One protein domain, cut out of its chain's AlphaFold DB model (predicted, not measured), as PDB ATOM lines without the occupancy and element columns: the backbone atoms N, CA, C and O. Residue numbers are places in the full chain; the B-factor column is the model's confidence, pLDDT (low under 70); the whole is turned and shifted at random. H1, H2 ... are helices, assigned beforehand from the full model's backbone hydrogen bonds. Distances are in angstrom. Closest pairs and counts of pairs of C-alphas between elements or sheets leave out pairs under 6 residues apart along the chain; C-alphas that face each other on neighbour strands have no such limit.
ATOM      1  N   HIS A 343      56.788 -35.334  30.859       52.66
ATOM      2  CA  HIS A 343      57.240 -33.975  31.117       52.66
ATOM      3  C   HIS A 343      58.289 -33.490  30.125       52.66
ATOM      4  O   HIS A 343      59.435 -33.937  30.121       52.66
ATOM      5  N   CYS A 344      57.855 -32.554  29.295       51.84
ATOM      6  CA  CYS A 344      58.570 -31.987  28.174       51.84
ATOM      7  C   CYS A 344      59.218 -30.640  28.532       51.84
ATOM      8  O   CYS A 344      59.068 -29.659  27.807       51.84
ATOM      9  N   SER A 345      59.988 -30.577  29.623       54.12
ATOM     10  CA  SER A 345      60.774 -29.379  29.973       54.12
ATOM     11  C   SER A 345      61.818 -28.987  28.909       54.12
ATOM     12  O   SER A 345      62.325 -27.869  28.929       54.12
ATOM     13  N   ASP A 346      62.065 -29.858  27.925       66.50
ATOM     14  CA  ASP A 346      62.999 -29.656  26.815       66.50
ATOM     15  C   ASP A 346      62.307 -29.239  25.505       66.50
ATOM     16  O   ASP A 346      62.663 -29.696  24.409       66.50
ATOM     17  N   PHE A 347      61.298 -28.365  25.567       84.75
ATOM     18  CA  PHE A 347      60.795 -27.752  24.341       84.75
ATOM     19  C   PHE A 347      61.927 -27.007  23.618       84.75
ATOM     20  O   PHE A 347      62.731 -26.291  24.214       84.75
ATOM     21  N   LYS A 348      61.992 -27.158  22.292       89.81
ATOM     22  CA  LYS A 348      62.801 -26.258  21.465       89.81
ATOM     23  C   LYS A 348      62.029 -24.960  21.302       89.81
ATOM     24  O   LYS A 348      60.839 -25.011  21.022       89.81
ATOM     25  N   TYR A 349      62.705 -23.828  21.417       93.00
ATOM     26  CA  TYR A 349      62.091 -22.514  21.251       93.00
ATOM     27  C   TYR A 349      62.450 -21.932  19.882       93.00
ATOM     28  O   TYR A 349      63.536 -22.194  19.356       93.00
ATOM     29  N   ASP A 350      61.523 -21.191  19.281       94.31
ATOM     30  CA  ASP A 350      61.785 -20.425  18.062       94.31
ATOM     31  C   ASP A 350      62.561 -19.128  18.358       94.31
ATOM     32  O   ASP A 350      63.021 -18.890  19.477       94.31
ATOM     33  N   ALA A 351      62.763 -18.296  17.332       95.81
ATOM     34  CA  ALA A 351      63.486 -17.034  17.475       95.81
ATOM     35  C   ALA A 351      62.738 -16.026  18.370       95.81
ATOM     36  O   ALA A 351      63.354 -15.118  18.927       95.81
ATOM     37  N   GLU A 352      61.427 -16.203  18.518       94.56
ATOM     38  CA  GLU A 352      60.526 -15.423  19.355       94.56
ATOM     39  C   GLU A 352      60.483 -15.927  20.809       94.56
ATOM     40  O   GLU A 352      59.830 -15.310  21.650       94.56
ATOM     41  N   GLY A 353      61.196 -17.014  21.129       93.44
ATOM     42  CA  GLY A 353      61.225 -17.601  22.467       93.44
ATOM     43  C   GLY A 353      59.970 -18.407  22.810       93.44
ATOM     44  O   GLY A 353      59.673 -18.598  23.985       93.44
ATOM     45  N   LEU A 354      59.222 -18.874  21.806       94.62
ATOM     46  CA  LEU A 354      58.001 -19.659  21.974       94.62
ATOM     47  C   LEU A 354      58.265 -21.143  21.700       94.62
ATOM     48  O   LEU A 354      58.971 -21.476  20.740       94.62
ATOM     49  N   PRO A 355      57.675 -22.064  22.482       93.81
ATOM     50  CA  PRO A 355      57.900 -23.485  22.290       93.81
ATOM     51  C   PRO A 355      57.376 -23.951  20.923       93.81
ATOM     52  O   PRO A 355      56.263 -23.647  20.465       93.81
ATOM     53  N   ILE A 356      58.219 -24.712  20.239       92.12
ATOM     54  CA  ILE A 356      57.926 -25.428  19.004       92.12
ATOM     55  C   ILE A 356      57.418 -26.808  19.405       92.12
ATOM     56  O   ILE A 356      58.045 -27.485  20.221       92.12
ATOM     57  N   PHE A 357      56.296 -27.230  18.817       91.38
ATOM     58  CA  PHE A 357      55.746 -28.557  19.074       91.38
ATOM     59  C   PHE A 357      56.808 -29.625  18.752       91.38
ATOM     60  O   PHE A 357      57.295 -29.677  17.616       91.38
ATOM     61  N   PRO A 358      57.231 -30.446  19.724       83.06
ATOM     62  CA  PRO A 358      58.339 -31.358  19.520       83.06
ATOM     63  C   PRO A 358      57.918 -32.544  18.655       83.06
ATOM     64  O   PRO A 358      56.748 -32.924  18.552       83.06
ATOM     65  N   CYS A 359      58.910 -33.172  18.033       76.94
ATOM     66  CA  CYS A 359      58.703 -34.381  17.249       76.94
ATOM     67  C   CYS A 359      58.555 -35.592  18.186       76.94
ATOM     68  O   CYS A 359      59.478 -36.390  18.327       76.94
ATOM     69  N   ILE A 360      57.414 -35.706  18.874       77.38
ATOM     70  CA  ILE A 360      57.115 -36.875  19.713       77.38
ATOM     71  C   ILE A 360      56.819 -38.096  18.841       77.38
ATOM     72  O   ILE A 360      56.111 -37.987  17.841       77.38
ATOM     73  N   GLN A 361      57.333 -39.272  19.195       76.94
ATOM     74  CA  GLN A 361      56.899 -40.517  18.559       76.94
ATOM     75  C   GLN A 361      55.574 -40.937  19.189       76.94
ATOM     76  O   GLN A 361      55.479 -41.120  20.397       76.94
ATOM     77  N   ILE A 362      54.532 -41.022  18.368       81.06
ATOM     78  CA  ILE A 362      53.186 -41.385  18.824       81.06
ATOM     79  C   ILE A 362      53.056 -42.908  18.957       81.06
ATOM     80  O   ILE A 362      52.281 -43.405  19.776       81.06
ATOM     81  N   ASP A 363      53.835 -43.646  18.167       77.44
ATOM     82  CA  ASP A 363      53.818 -45.100  18.123       77.44
ATOM     83  C   ASP A 363      54.245 -45.680  19.478       77.44
ATOM     84  O   ASP A 363      55.411 -45.637  19.860       77.44
ATOM     85  N   GLY A 364      53.273 -46.220  20.218       72.38
ATOM     86  CA  GLY A 364      53.486 -46.815  21.542       72.38
ATOM     87  C   GLY A 364      53.144 -45.909  22.727       72.38
ATOM     88  O   GLY A 364      53.116 -46.399  23.856       72.38
ATOM     89  N   ALA A 365      52.811 -44.635  22.499       76.94
ATOM     90  CA  ALA A 365      52.303 -43.766  23.554       76.94
ATOM     91  C   ALA A 365      50.878 -44.176  23.957       76.94
ATOM     92  O   ALA A 365      50.022 -44.470  23.118       76.94
ATOM     93  N   THR A 366      50.595 -44.185  25.259       84.06
ATOM     94  CA  THR A 366      49.225 -44.365  25.755       84.06
ATOM     95  C   THR A 366      48.412 -43.088  25.548       84.06
ATOM     96  O   THR A 366      48.950 -41.983  25.492       84.06
ATOM     97  N   GLY A 367      47.087 -43.227  25.466       86.00
ATOM     98  CA  GLY A 367      46.193 -42.076  25.326       86.00
ATOM     99  C   GLY A 367      46.353 -41.034  26.432       86.00
ATOM    100  O   GLY A 367      46.291 -39.842  26.152       86.00
ATOM    101  N   ASP A 368      46.596 -41.481  27.662       82.38
ATOM    102  CA  ASP A 368      46.761 -40.595  28.815       82.38
ATOM    103  C   ASP A 368      48.079 -39.813  28.734       82.38
ATOM    104  O   ASP A 368      48.075 -38.606  28.956       82.38
ATOM    105  N   GLN A 369      49.172 -40.450  28.296       81.25
ATOM    106  CA  GLN A 369      50.454 -39.769  28.067       81.25
ATOM    107  C   GLN A 369      50.340 -38.676  27.002       81.25
ATOM    108  O   GLN A 369      50.873 -37.587  27.175       81.25
ATOM    109  N   ILE A 370      49.620 -38.946  25.910       89.25
ATOM    110  CA  ILE A 370      49.397 -37.947  24.858       89.25
ATOM    111  C   ILE A 370      48.569 -36.767  25.369       89.25
ATOM    112  O   ILE A 370      48.846 -35.622  25.021       89.25
ATOM    113  N   LYS A 371      47.555 -37.030  26.196       92.06
ATOM    114  CA  LYS A 371      46.729 -35.973  26.785       92.06
ATOM    115  C   LYS A 371      47.523 -35.096  27.743       92.06
ATOM    116  O   LYS A 371      47.440 -33.879  27.633       92.06
ATOM    117  N   GLU A 372      48.289 -35.711  28.638       87.88
ATOM    118  CA  GLU A 372      49.167 -35.017  29.582       87.88
ATOM    119  C   GLU A 372      50.181 -34.141  28.839       87.88
ATOM    120  O   GLU A 372      50.299 -32.950  29.114       87.88
ATOM    121  N   PHE A 373      50.809 -34.699  27.804       87.88
ATOM    122  CA  PHE A 373      51.745 -33.981  26.949       87.88
ATOM    123  C   PHE A 373      51.107 -32.768  26.244       87.88
ATOM    124  O   PHE A 373      51.696 -31.689  26.174       87.88
ATOM    125  N   LEU A 374      49.892 -32.926  25.705       93.00
ATOM    126  CA  LEU A 374      49.170 -31.829  25.057       93.00
ATOM    127  C   LEU A 374      48.838 -30.697  26.034       93.00
ATOM    128  O   LEU A 374      48.927 -29.536  25.639       93.00
ATOM    129  N   VAL A 375      48.446 -31.021  27.273       93.69
ATOM    130  CA  VAL A 375      48.200 -30.014  28.321       93.69
ATOM    131  C   VAL A 375      49.477 -29.219  28.557       93.69
ATOM    132  O   VAL A 375      49.464 -28.000  28.424       93.69
ATOM    133  N   GLU A 376      50.584 -29.914  28.816       90.81
ATOM    134  CA  GLU A 376      51.865 -29.289  29.139       90.81
ATOM    135  C   GLU A 376      52.379 -28.389  28.008       90.81
ATOM    136  O   GLU A 376      52.768 -27.249  28.254       90.81
ATOM    137  N   TYR A 377      52.312 -28.849  26.753       93.75
ATOM    138  CA  TYR A 377      52.704 -28.030  25.602       93.75
ATOM    139  C   TYR A 377      51.861 -26.757  25.470       93.75
ATOM    140  O   TYR A 377      52.399 -25.676  25.225       93.75
ATOM    141  N   LEU A 378      50.535 -26.877  25.592       94.94
ATOM    142  CA  LEU A 378      49.631 -25.742  25.413       94.94
ATOM    143  C   LEU A 378      49.748 -24.735  26.560       94.94
ATOM    144  O   LEU A 378      49.687 -23.532  26.308       94.94
ATOM    145  N   GLU A 379      49.963 -25.201  27.790       93.50
ATOM    146  CA  GLU A 379      50.207 -24.335  28.945       93.50
ATOM    147  C   GLU A 379      51.552 -23.612  28.852       93.50
ATOM    148  O   GLU A 379      51.598 -22.400  29.071       93.50
ATOM    149  N   GLU A 380      52.629 -24.301  28.462       92.81
ATOM    150  CA  GLU A 380      53.939 -23.661  28.300       92.81
ATOM    151  C   GLU A 380      53.913 -22.642  27.155       92.81
ATOM    152  O   GLU A 380      54.384 -21.515  27.306       92.81
ATOM    153  N   LEU A 381      53.276 -22.979  26.027       95.06
ATOM    154  CA  LEU A 381      53.091 -22.037  24.924       95.06
ATOM    155  C   LEU A 381      52.309 -20.794  25.364       95.06
ATOM    156  O   LEU A 381      52.695 -19.675  25.023       95.06
ATOM    157  N   TRP A 382      51.230 -20.983  26.123       94.94
ATOM    158  CA  TRP A 382      50.421 -19.888  26.654       94.94
ATOM    159  C   TRP A 382      51.244 -18.972  27.564       94.94
ATOM    160  O   TRP A 382      51.261 -17.751  27.375       94.94
ATOM    161  N   LYS A 383      51.978 -19.568  28.508       92.56
ATOM    162  CA  LYS A 383      52.842 -18.863  29.455       92.56
ATOM    163  C   LYS A 383      53.918 -18.049  28.739       92.56
ATOM    164  O   LYS A 383      54.051 -16.856  29.010       92.56
ATOM    165  N   CYS A 384      54.645 -18.652  27.796       92.56
ATOM    166  CA  CYS A 384      55.679 -17.955  27.026       92.56
ATOM    167  C   CYS A 384      55.098 -16.806  26.192       92.56
ATOM    168  O   CYS A 384      55.709 -15.745  26.096       92.56
ATOM    169  N   GLN A 385      53.915 -16.997  25.602       94.69
ATOM    170  CA  GLN A 385      53.340 -16.019  24.683       94.69
ATOM    171  C   GLN A 385      52.780 -14.775  25.386       94.69
ATOM    172  O   GLN A 385      52.864 -13.675  24.835       94.69
ATOM    173  N   TYR A 386      52.223 -14.926  26.588       92.56
ATOM    174  CA  TYR A 386      51.607 -13.811  27.316       92.56
ATOM    175  C   TYR A 386      52.408 -13.320  28.513       92.56
ATOM    176  O   TYR A 386      52.029 -12.305  29.093       92.56
ATOM    177  N   ASN A 387      53.509 -13.997  28.858       78.75
ATOM    178  CA  ASN A 387      54.408 -13.653  29.962       78.75
ATOM    179  C   ASN A 387      53.671 -13.334  31.275       78.75
ATOM    180  O   ASN A 387      54.104 -12.515  32.084       78.75
ATOM    181  N   ASN A 388      52.522 -13.969  31.452       74.69
ATOM    182  CA  ASN A 388      51.723 -13.909  32.650       74.69
ATOM    183  C   ASN A 388      51.817 -15.315  33.218       74.69
ATOM    184  O   ASN A 388      51.447 -16.262  32.529       74.69
ATOM    185  N   ASP A 389      52.254 -15.474  34.464       79.31
ATOM    186  CA  ASP A 389      52.255 -16.762  35.183       79.31
ATOM    187  C   ASP A 389      50.832 -17.342  35.395       79.31
ATOM    188  O   ASP A 389      50.600 -18.195  36.248       79.31
ATOM    189  N   SER A 390      49.844 -16.841  34.650       87.38
ATOM    190  CA  SER A 390      48.470 -17.308  34.637       87.38
ATOM    191  C   SER A 390      48.361 -18.555  33.758       87.38
ATOM    192  O   SER A 390      48.795 -18.518  32.603       87.38
ATOM    193  N   PRO A 391      47.752 -19.639  34.265       91.12
ATOM    194  CA  PRO A 391      47.506 -20.828  33.462       91.12
ATOM    195  C   PRO A 391      46.568 -20.503  32.293       91.12
ATOM    196  O   PRO A 391      45.816 -19.523  32.338       91.12
ATOM    197  N   LEU A 392      46.591 -21.342  31.255       94.50
ATOM    198  CA  LEU A 392      45.619 -21.268  30.167       94.50
ATOM    199  C   LEU A 392      44.206 -21.387  30.774       94.50
ATOM    200  O   LEU A 392      43.939 -22.365  31.478       94.50
ATOM    201  N   PRO A 393      43.291 -20.420  30.559       95.06
ATOM    202  CA  PRO A 393      41.925 -20.481  31.084       95.06
ATOM    203  C   PRO A 393      41.110 -21.558  30.357       95.06
ATOM    204  O   PRO A 393      40.286 -21.275  29.489       95.06
ATOM    205  N   TRP A 394      41.344 -22.819  30.722       95.06
ATOM    206  CA  TRP A 394      40.797 -23.993  30.051       95.06
ATOM    207  C   TRP A 394      39.274 -23.985  29.935       95.06
ATOM    208  O   TRP A 394      38.742 -24.407  28.912       95.06
ATOM    209  N   ASP A 395      38.563 -23.473  30.942       94.88
ATOM    210  CA  ASP A 395      37.102 -23.374  30.910       94.88
ATOM    211  C   ASP A 395      36.600 -22.453  29.792       94.88
ATOM    212  O   ASP A 395      35.648 -22.800  29.090       94.88
ATOM    213  N   ASP A 396      37.241 -21.298  29.609       94.31
ATOM    214  CA  ASP A 396      36.871 -20.343  28.566       94.31
ATOM    215  C   ASP A 396      37.389 -20.797  27.196       94.31
ATOM    216  O   ASP A 396      36.638 -20.795  26.222       94.31
ATOM    217  N   PHE A 397      38.609 -21.341  27.144       94.56
ATOM    218  CA  PHE A 397      39.162 -21.989  25.952       94.56
ATOM    219  C   PHE A 397      38.245 -23.098  25.412       94.56
ATOM    220  O   PHE A 397      37.992 -23.181  24.212       94.56
ATOM    221  N   ASN A 398      37.681 -23.926  26.296       94.31
ATOM    222  CA  ASN A 398      36.763 -25.003  25.925       94.31
ATOM    223  C   ASN A 398      35.422 -24.494  25.381       94.31
ATOM    224  O   ASN A 398      34.822 -25.156  24.525       94.31
ATOM    225  N   ARG A 399      34.930 -23.366  25.910       94.38
ATOM    226  CA  ARG A 399      33.655 -22.751  25.507       94.38
ATOM    227  C   ARG A 399      33.791 -21.950  24.219       94.38
ATOM    228  O   ARG A 399      32.876 -21.987  23.401       94.38
ATOM    229  N   ASN A 400      34.910 -21.252  24.043       93.56
ATOM    230  CA  ASN A 400      35.143 -20.338  22.933       93.56
ATOM    231  C   ASN A 400      36.553 -20.500  22.326       93.56
ATOM    232  O   ASN A 400      37.349 -19.562  22.354       93.56
ATOM    233  N   PRO A 401      36.880 -21.656  21.718       92.62
ATOM    234  CA  PRO A 401      38.216 -21.899  21.167       92.62
ATOM    235  C   PRO A 401      38.609 -20.884  20.079       92.62
ATOM    236  O   PRO A 401      39.779 -20.530  19.960       92.62
ATOM    237  N   GLY A 402      37.635 -20.361  19.323       93.62
ATOM    238  CA  GLY A 402      37.867 -19.356  18.281       93.62
ATOM    239  C   GLY A 402      38.345 -17.993  18.799       93.62
ATOM    240  O   GLY A 402      38.913 -17.232  18.025       93.62
ATOM    241  N   GLY A 403      38.170 -17.697  20.093       93.56
ATOM    242  CA  GLY A 403      38.765 -16.512  20.727       93.56
ATOM    243  C   GLY A 403      40.253 -16.673  21.061       93.56
ATOM    244  O   GLY A 403      40.951 -15.685  21.282       93.56
ATOM    245  N   TYR A 404      40.751 -17.911  21.083       94.62
ATOM    246  CA  TYR A 404      42.102 -18.245  21.536       94.62
ATOM    247  C   TYR A 404      43.043 -18.647  20.413       94.62
ATOM    248  O   TYR A 404      44.256 -18.601  20.602       94.62
ATOM    249  N   TYR A 405      42.531 -19.054  19.256       95.38
ATOM    250  CA  TYR A 405      43.356 -19.248  18.074       95.38
ATOM    251  C   TYR A 405      42.559 -19.004  16.796       95.38
ATOM    252  O   TYR A 405      41.345 -19.194  16.735       95.38
ATOM    253  N   ASP A 406      43.276 -18.630  15.741       94.88
ATOM    254  CA  ASP A 406      42.699 -18.451  14.415       94.88
ATOM    255  C   ASP A 406      42.355 -19.820  13.802       94.88
ATOM    256  O   ASP A 406      43.227 -20.555  13.330       94.88
ATOM    257  N   GLN A 407      41.066 -20.164  13.817       93.12
ATOM    258  CA  GLN A 407      40.545 -21.423  13.277       93.12
ATOM    259  C   GLN A 407      40.688 -21.537  11.754       93.12
ATOM    260  O   GLN A 407      40.699 -22.648  11.227       93.12
ATOM    261  N   GLN A 408      40.799 -20.415  11.034       93.44
ATOM    262  CA  GLN A 408      41.022 -20.436   9.587       93.44
ATOM    263  C   GLN A 408      42.486 -20.739   9.278       93.44
ATOM    264  O   GLN A 408      42.785 -21.506   8.363       93.44
ATOM    265  N   LYS A 409      43.400 -20.169  10.070       93.44
ATOM    266  CA  LYS A 409      44.839 -20.427   9.964       93.44
ATOM    267  C   LYS A 409      45.218 -21.833  10.428       93.44
ATOM    268  O   LYS A 409      46.106 -22.446   9.837       93.44
ATOM    269  N   TYR A 410      44.547 -22.346  11.457       93.06
ATOM    270  CA  TYR A 410      44.772 -23.677  12.020       93.06
ATOM    271  C   TYR A 410      43.486 -24.520  11.924       93.06
ATOM    272  O   TYR A 410      42.771 -24.671  12.921       93.06
ATOM    273  N   PRO A 411      43.166 -25.068  10.732       89.31
ATOM    274  CA  PRO A 411      41.923 -25.792  10.485       89.31
ATOM    275  C   PRO A 411      41.995 -27.205  11.072       89.31
ATOM    276  O   PRO A 411      42.140 -28.204  10.361       89.31
ATOM    277  N   PHE A 412      41.930 -27.301  12.396       89.44
ATOM    278  CA  PHE A 412      41.950 -28.586  13.069       89.44
ATOM    279  C   PHE A 412      40.683 -29.384  12.750       89.44
ATOM    280  O   PHE A 412      39.567 -28.894  12.909       89.44
ATOM    281  N   ALA A 413      40.848 -30.650  12.350       88.69
ATOM    282  CA  ALA A 413      39.724 -31.563  12.111       88.69
ATOM    283  C   ALA A 413      38.887 -31.816  13.380       88.69
ATOM    284  O   ALA A 413      37.737 -32.249  13.311       88.69
ATOM    285  N   VAL A 414      39.479 -31.557  14.547       87.50
ATOM    286  CA  VAL A 414      38.828 -31.574  15.850       87.50
ATOM    287  C   VAL A 414      39.156 -30.260  16.543       87.50
ATOM    288  O   VAL A 414      40.326 -29.909  16.642       87.50
ATOM    289  N   GLU A 415      38.138 -29.559  17.046       89.50
ATOM    290  CA  GLU A 415      38.342 -28.362  17.869       89.50
ATOM    291  C   GLU A 415      39.311 -28.659  19.015       89.50
ATOM    292  O   GLU A 415      39.111 -29.613  19.778       89.50
ATOM    293  N   LEU A 416      40.349 -27.831  19.137       91.56
ATOM    294  CA  LEU A 416      41.312 -27.958  20.215       91.56
ATOM    295  C   LEU A 416      40.620 -27.553  21.523       91.56
ATOM    296  O   LEU A 416      40.058 -26.467  21.630       91.56
ATOM    297  N   LYS A 417      40.620 -28.470  22.490       93.25
ATOM    298  CA  LYS A 417      40.011 -28.339  23.822       93.25
ATOM    299  C   LYS A 417      40.942 -28.968  24.847       93.25
ATOM    300  O   LYS A 417      41.927 -29.605  24.471       93.25
ATOM    301  N   HIS A 418      40.603 -28.842  26.124       95.06
ATOM    302  CA  HIS A 418      41.302 -29.532  27.198       95.06
ATOM    303  C   HIS A 418      41.410 -31.039  26.883       95.06
ATOM    304  O   HIS A 418      40.390 -31.698  26.651       95.06
ATOM    305  N   PRO A 419      42.618 -31.621  26.862       92.62
ATOM    306  CA  PRO A 419      42.817 -33.015  26.470       92.62
ATOM    307  C   PRO A 419      42.023 -34.053  27.276       92.62
ATOM    308  O   PRO A 419      41.708 -35.117  26.746       92.62
ATOM    309  N   GLU A 420      41.616 -33.760  28.515       91.38
ATOM    310  CA  GLU A 420      40.720 -34.661  29.259       91.38
ATOM    311  C   GLU A 420      39.319 -34.768  28.647       91.38
ATOM    312  O   GLU A 420      38.754 -35.863  28.634       91.38
ATOM    313  N   VAL A 421      38.779 -33.675  28.088       91.94
ATOM    314  CA  VAL A 421      37.477 -33.703  27.397       91.94
ATOM    315  C   VAL A 421      37.600 -34.237  25.970       91.94
ATOM    316  O   VAL A 421      36.608 -34.653  25.364       91.94
ATOM    317  N   LEU A 422      38.819 -34.273  25.423       88.81
ATOM    318  CA  LEU A 422      39.097 -34.970  24.177       88.81
ATOM    319  C   LEU A 422      39.058 -36.486  24.421       88.81
ATOM    320  O   LEU A 422      39.686 -37.031  25.326       88.81
ATOM    321  N   GLY A 423      38.333 -37.218  23.576       92.50
ATOM    322  CA  GLY A 423      38.501 -38.671  23.511       92.50
ATOM    323  C   GLY A 423      39.939 -39.015  23.105       92.50
ATOM    324  O   GLY A 423      40.565 -38.254  22.373       92.50
ATOM    325  N   THR A 424      40.458 -40.168  23.529       92.25
ATOM    326  CA  THR A 424      41.841 -40.600  23.252       92.25
ATOM    327  C   THR A 424      42.241 -40.440  21.782       92.25
ATOM    328  O   THR A 424      43.234 -39.792  21.481       92.25
ATOM    329  N   TRP A 425      41.413 -40.933  20.857       93.88
ATOM    330  CA  TRP A 425      41.627 -40.779  19.413       93.88
ATOM    331  C   TRP A 425      41.751 -39.312  18.961       93.88
ATOM    332  O   TRP A 425      42.593 -38.978  18.135       93.88
ATOM    333  N   LYS A 426      40.936 -38.416  19.527       94.81
ATOM    334  CA  LYS A 426      40.966 -36.984  19.202       94.81
ATOM    335  C   LYS A 426      42.244 -36.309  19.700       94.81
ATOM    336  O   LYS A 426      42.733 -35.407  19.034       94.81
ATOM    337  N   ALA A 427      42.784 -36.757  20.833       94.25
ATOM    338  CA  ALA A 427      44.067 -36.277  21.336       94.25
ATOM    339  C   ALA A 427      45.214 -36.657  20.381       94.25
ATOM    340  O   ALA A 427      46.019 -35.804  20.026       94.25
ATOM    341  N   PHE A 428      45.229 -37.894  19.872       93.56
ATOM    342  CA  PHE A 428      46.189 -38.309  18.840       93.56
ATOM    343  C   PHE A 428      46.099 -37.446  17.572       93.56
ATOM    344  O   PHE A 428      47.115 -36.931  17.109       93.56
ATOM    345  N   LEU A 429      44.884 -37.197  17.068       93.81
ATOM    346  CA  LEU A 429      44.684 -36.309  15.916       93.81
ATOM    347  C   LEU A 429      45.175 -34.878  16.176       93.81
ATOM    348  O   LEU A 429      45.759 -34.264  15.287       93.81
ATOM    349  N   ALA A 430      44.949 -34.342  17.378       93.81
ATOM    350  CA  ALA A 430      45.423 -33.009  17.741       93.81
ATOM    351  C   ALA A 430      46.956 -32.922  17.692       93.81
ATOM    352  O   ALA A 430      47.489 -31.957  17.151       93.81
ATOM    353  N   VAL A 431      47.665 -33.951  18.175       92.94
ATOM    354  CA  VAL A 431      49.131 -34.033  18.067       92.94
ATOM    355  C   VAL A 431      49.587 -34.023  16.610       92.94
ATOM    356  O   VAL A 431      50.483 -33.255  16.260       92.94
ATOM    357  N   ASP A 432      48.998 -34.864  15.757       92.56
ATOM    358  CA  ASP A 432      49.392 -34.948  14.344       92.56
ATOM    359  C   ASP A 432      49.193 -33.618  13.619       92.56
ATOM    360  O   ASP A 432      50.047 -33.184  12.842       92.56
ATOM    361  N   LEU A 433      48.094 -32.931  13.924       92.12
ATOM    362  CA  LEU A 433      47.809 -31.621  13.359       92.12
ATOM    363  C   LEU A 433      48.792 -30.558  13.864       92.12
ATOM    364  O   LEU A 433      49.324 -29.809  13.049       92.12
ATOM    365  N   LEU A 434      49.086 -30.520  15.169       93.69
ATOM    366  CA  LEU A 434      50.049 -29.577  15.752       93.69
ATOM    367  C   LEU A 434      51.462 -29.755  15.175       93.69
ATOM    368  O   LEU A 434      52.152 -28.763  14.946       93.69
ATOM    369  N   LYS A 435      51.871 -30.994  14.871       91.94
ATOM    370  CA  LYS A 435      53.138 -31.281  14.171       91.94
ATOM    371  C   LYS A 435      53.156 -30.782  12.731       91.94
ATOM    372  O   LYS A 435      54.204 -30.370  12.241       91.94
ATOM    373  N   ALA A 436      52.023 -30.880  12.041       91.19
ATOM    374  CA  ALA A 436      51.888 -30.506  10.638       91.19
ATOM    375  C   ALA A 436      51.688 -28.993  10.425       91.19
ATOM    376  O   ALA A 436      51.842 -28.509   9.301       91.19
ATOM    377  N   CYS A 437      51.356 -28.229  11.472       91.25
ATOM    378  CA  CYS A 437      51.138 -26.787  11.377       91.25
ATOM    379  C   CYS A 437      52.380 -26.041  10.862       91.25
ATOM    380  O   CYS A 437      53.432 -26.023  11.498       91.25
ATOM    381  N   THR A 438      52.229 -25.364   9.720       92.00
ATOM    382  CA  THR A 438      53.218 -24.422   9.181       92.00
ATOM    383  C   THR A 438      52.500 -23.120   8.804       92.00
ATOM    384  O   THR A 438      51.715 -23.132   7.855       92.00
ATOM    385  N   PRO A 439      52.725 -21.997   9.514       92.44
ATOM    386  CA  PRO A 439      53.673 -21.813  10.621       92.44
ATOM    387  C   PRO A 439      53.273 -22.588  11.894       92.44
ATOM    388  O   PRO A 439      52.125 -23.030  11.981       92.44
ATOM    389  N   PRO A 440      54.179 -22.728  12.887       94.94
ATOM    390  CA  PRO A 440      53.863 -23.358  14.168       94.94
ATOM    391  C   PRO A 440      52.597 -22.780  14.819       94.94
ATOM    392  O   PRO A 440      52.241 -21.616  14.597       94.94
ATOM    393  N   PHE A 441      51.907 -23.598  15.614       96.25
ATOM    394  CA  PHE A 441      50.694 -23.185  16.318       96.25
ATOM    395  C   PHE A 441      50.983 -22.063  17.323       96.25
ATOM    396  O   PHE A 441      51.955 -22.130  18.073       96.25
ATOM    397  N   ARG A 442      50.145 -21.024  17.330       96.44
ATOM    398  CA  ARG A 442      50.247 -19.868  18.231       96.44
ATOM    399  C   ARG A 442      48.846 -19.460  18.667       96.44
ATOM    400  O   ARG A 442      47.923 -19.505  17.851       96.44
ATOM    401  N   PHE A 443      48.706 -19.031  19.917       96.38
ATOM    402  CA  PHE A 443      47.446 -18.463  20.385       96.38
ATOM    403  C   PHE A 443      47.206 -17.094  19.721       96.38
ATOM    404  O   PHE A 443      48.143 -16.419  19.292       96.38
ATOM    405  N   THR A 444      45.959 -16.659  19.614       94.25
ATOM    406  CA  THR A 444      45.610 -15.269  19.301       94.25
ATOM    407  C   THR A 444      45.600 -14.471  20.588       94.25
ATOM    408  O   THR A 444      45.139 -14.973  21.613       94.25
ATOM    409  N   LYS A 445      46.120 -13.237  20.538       86.88
ATOM    410  CA  LYS A 445      46.093 -12.336  21.693       86.88
ATOM    411  C   LYS A 445      44.639 -12.228  22.156       86.88
ATOM    412  O   LYS A 445      43.826 -11.816  21.328       86.88
ATOM    413  N   PRO A 446      44.305 -12.609  23.404       76.81
ATOM    414  CA  PRO A 446      42.948 -12.441  23.888       76.81
ATOM    415  C   PRO A 446      42.617 -10.961  23.745       76.81
ATOM    416  O   PRO A 446      43.384 -10.108  24.207       76.81
ATOM    417  N   GLU A 447      41.547 -10.656  23.013       74.62
ATOM    418  CA  GLU A 447      41.030  -9.297  22.948       74.62
ATOM    419  C   GLU A 447      40.679  -8.929  24.383       74.62
ATOM    420  O   GLU A 447      39.721  -9.442  24.961       74.62
TER     421      GLU A 447
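Overview. This is residues 343 to 447 of the 578 residues of an uncharacterized protein of Gymnopus luxurians FD-317 M1 (UniProt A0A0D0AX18). With little regular structure, the domain is a V of two helices, H1 and H3, which meet near their first residues and spread apart, among long loops, with the small helix H2 apart from both. The 105 printed residues hold three named helices, H1, H2, H3 in chain order, and no named strand; the class is all helix, with only 39 residues in named elements. It is compact, with a radius of gyration of the C-alphas of 12.9 A, and spans 38 by 29 by 25 A.

Along the chain. Residues 348 to 349 pair antiparallel with 355 to 356. H1, residues 367 to 386, begins at C-alpha (46.193, -42.076, 25.326) and is 28.8 A long. H2 is residues 394 to 399. H3, residues 424 to 436, is 19.0 A long and ends at C-alpha (51.888, -30.506, 10.638).

Arrangement. H1 touches H3 with residues 367 to 374 alone; the closest C-alphas, of Gly 367 and Thr 424, are 5.0 A apart. They run the same way at a steep tilt of 45 degrees. H2 is apart from H1 and H3. In H1, H2 and H3 every O i to N i+4 pair is within hydrogen-bond range.

Size, cuts and confidence. The C-alphas farthest apart, of Gly 364 and Glu 447, are 39.6 A apart. The printed part has no cut. The link H2 to H3 is long, with 24 residues. Residues 343 to 346 have pLDDT under 70.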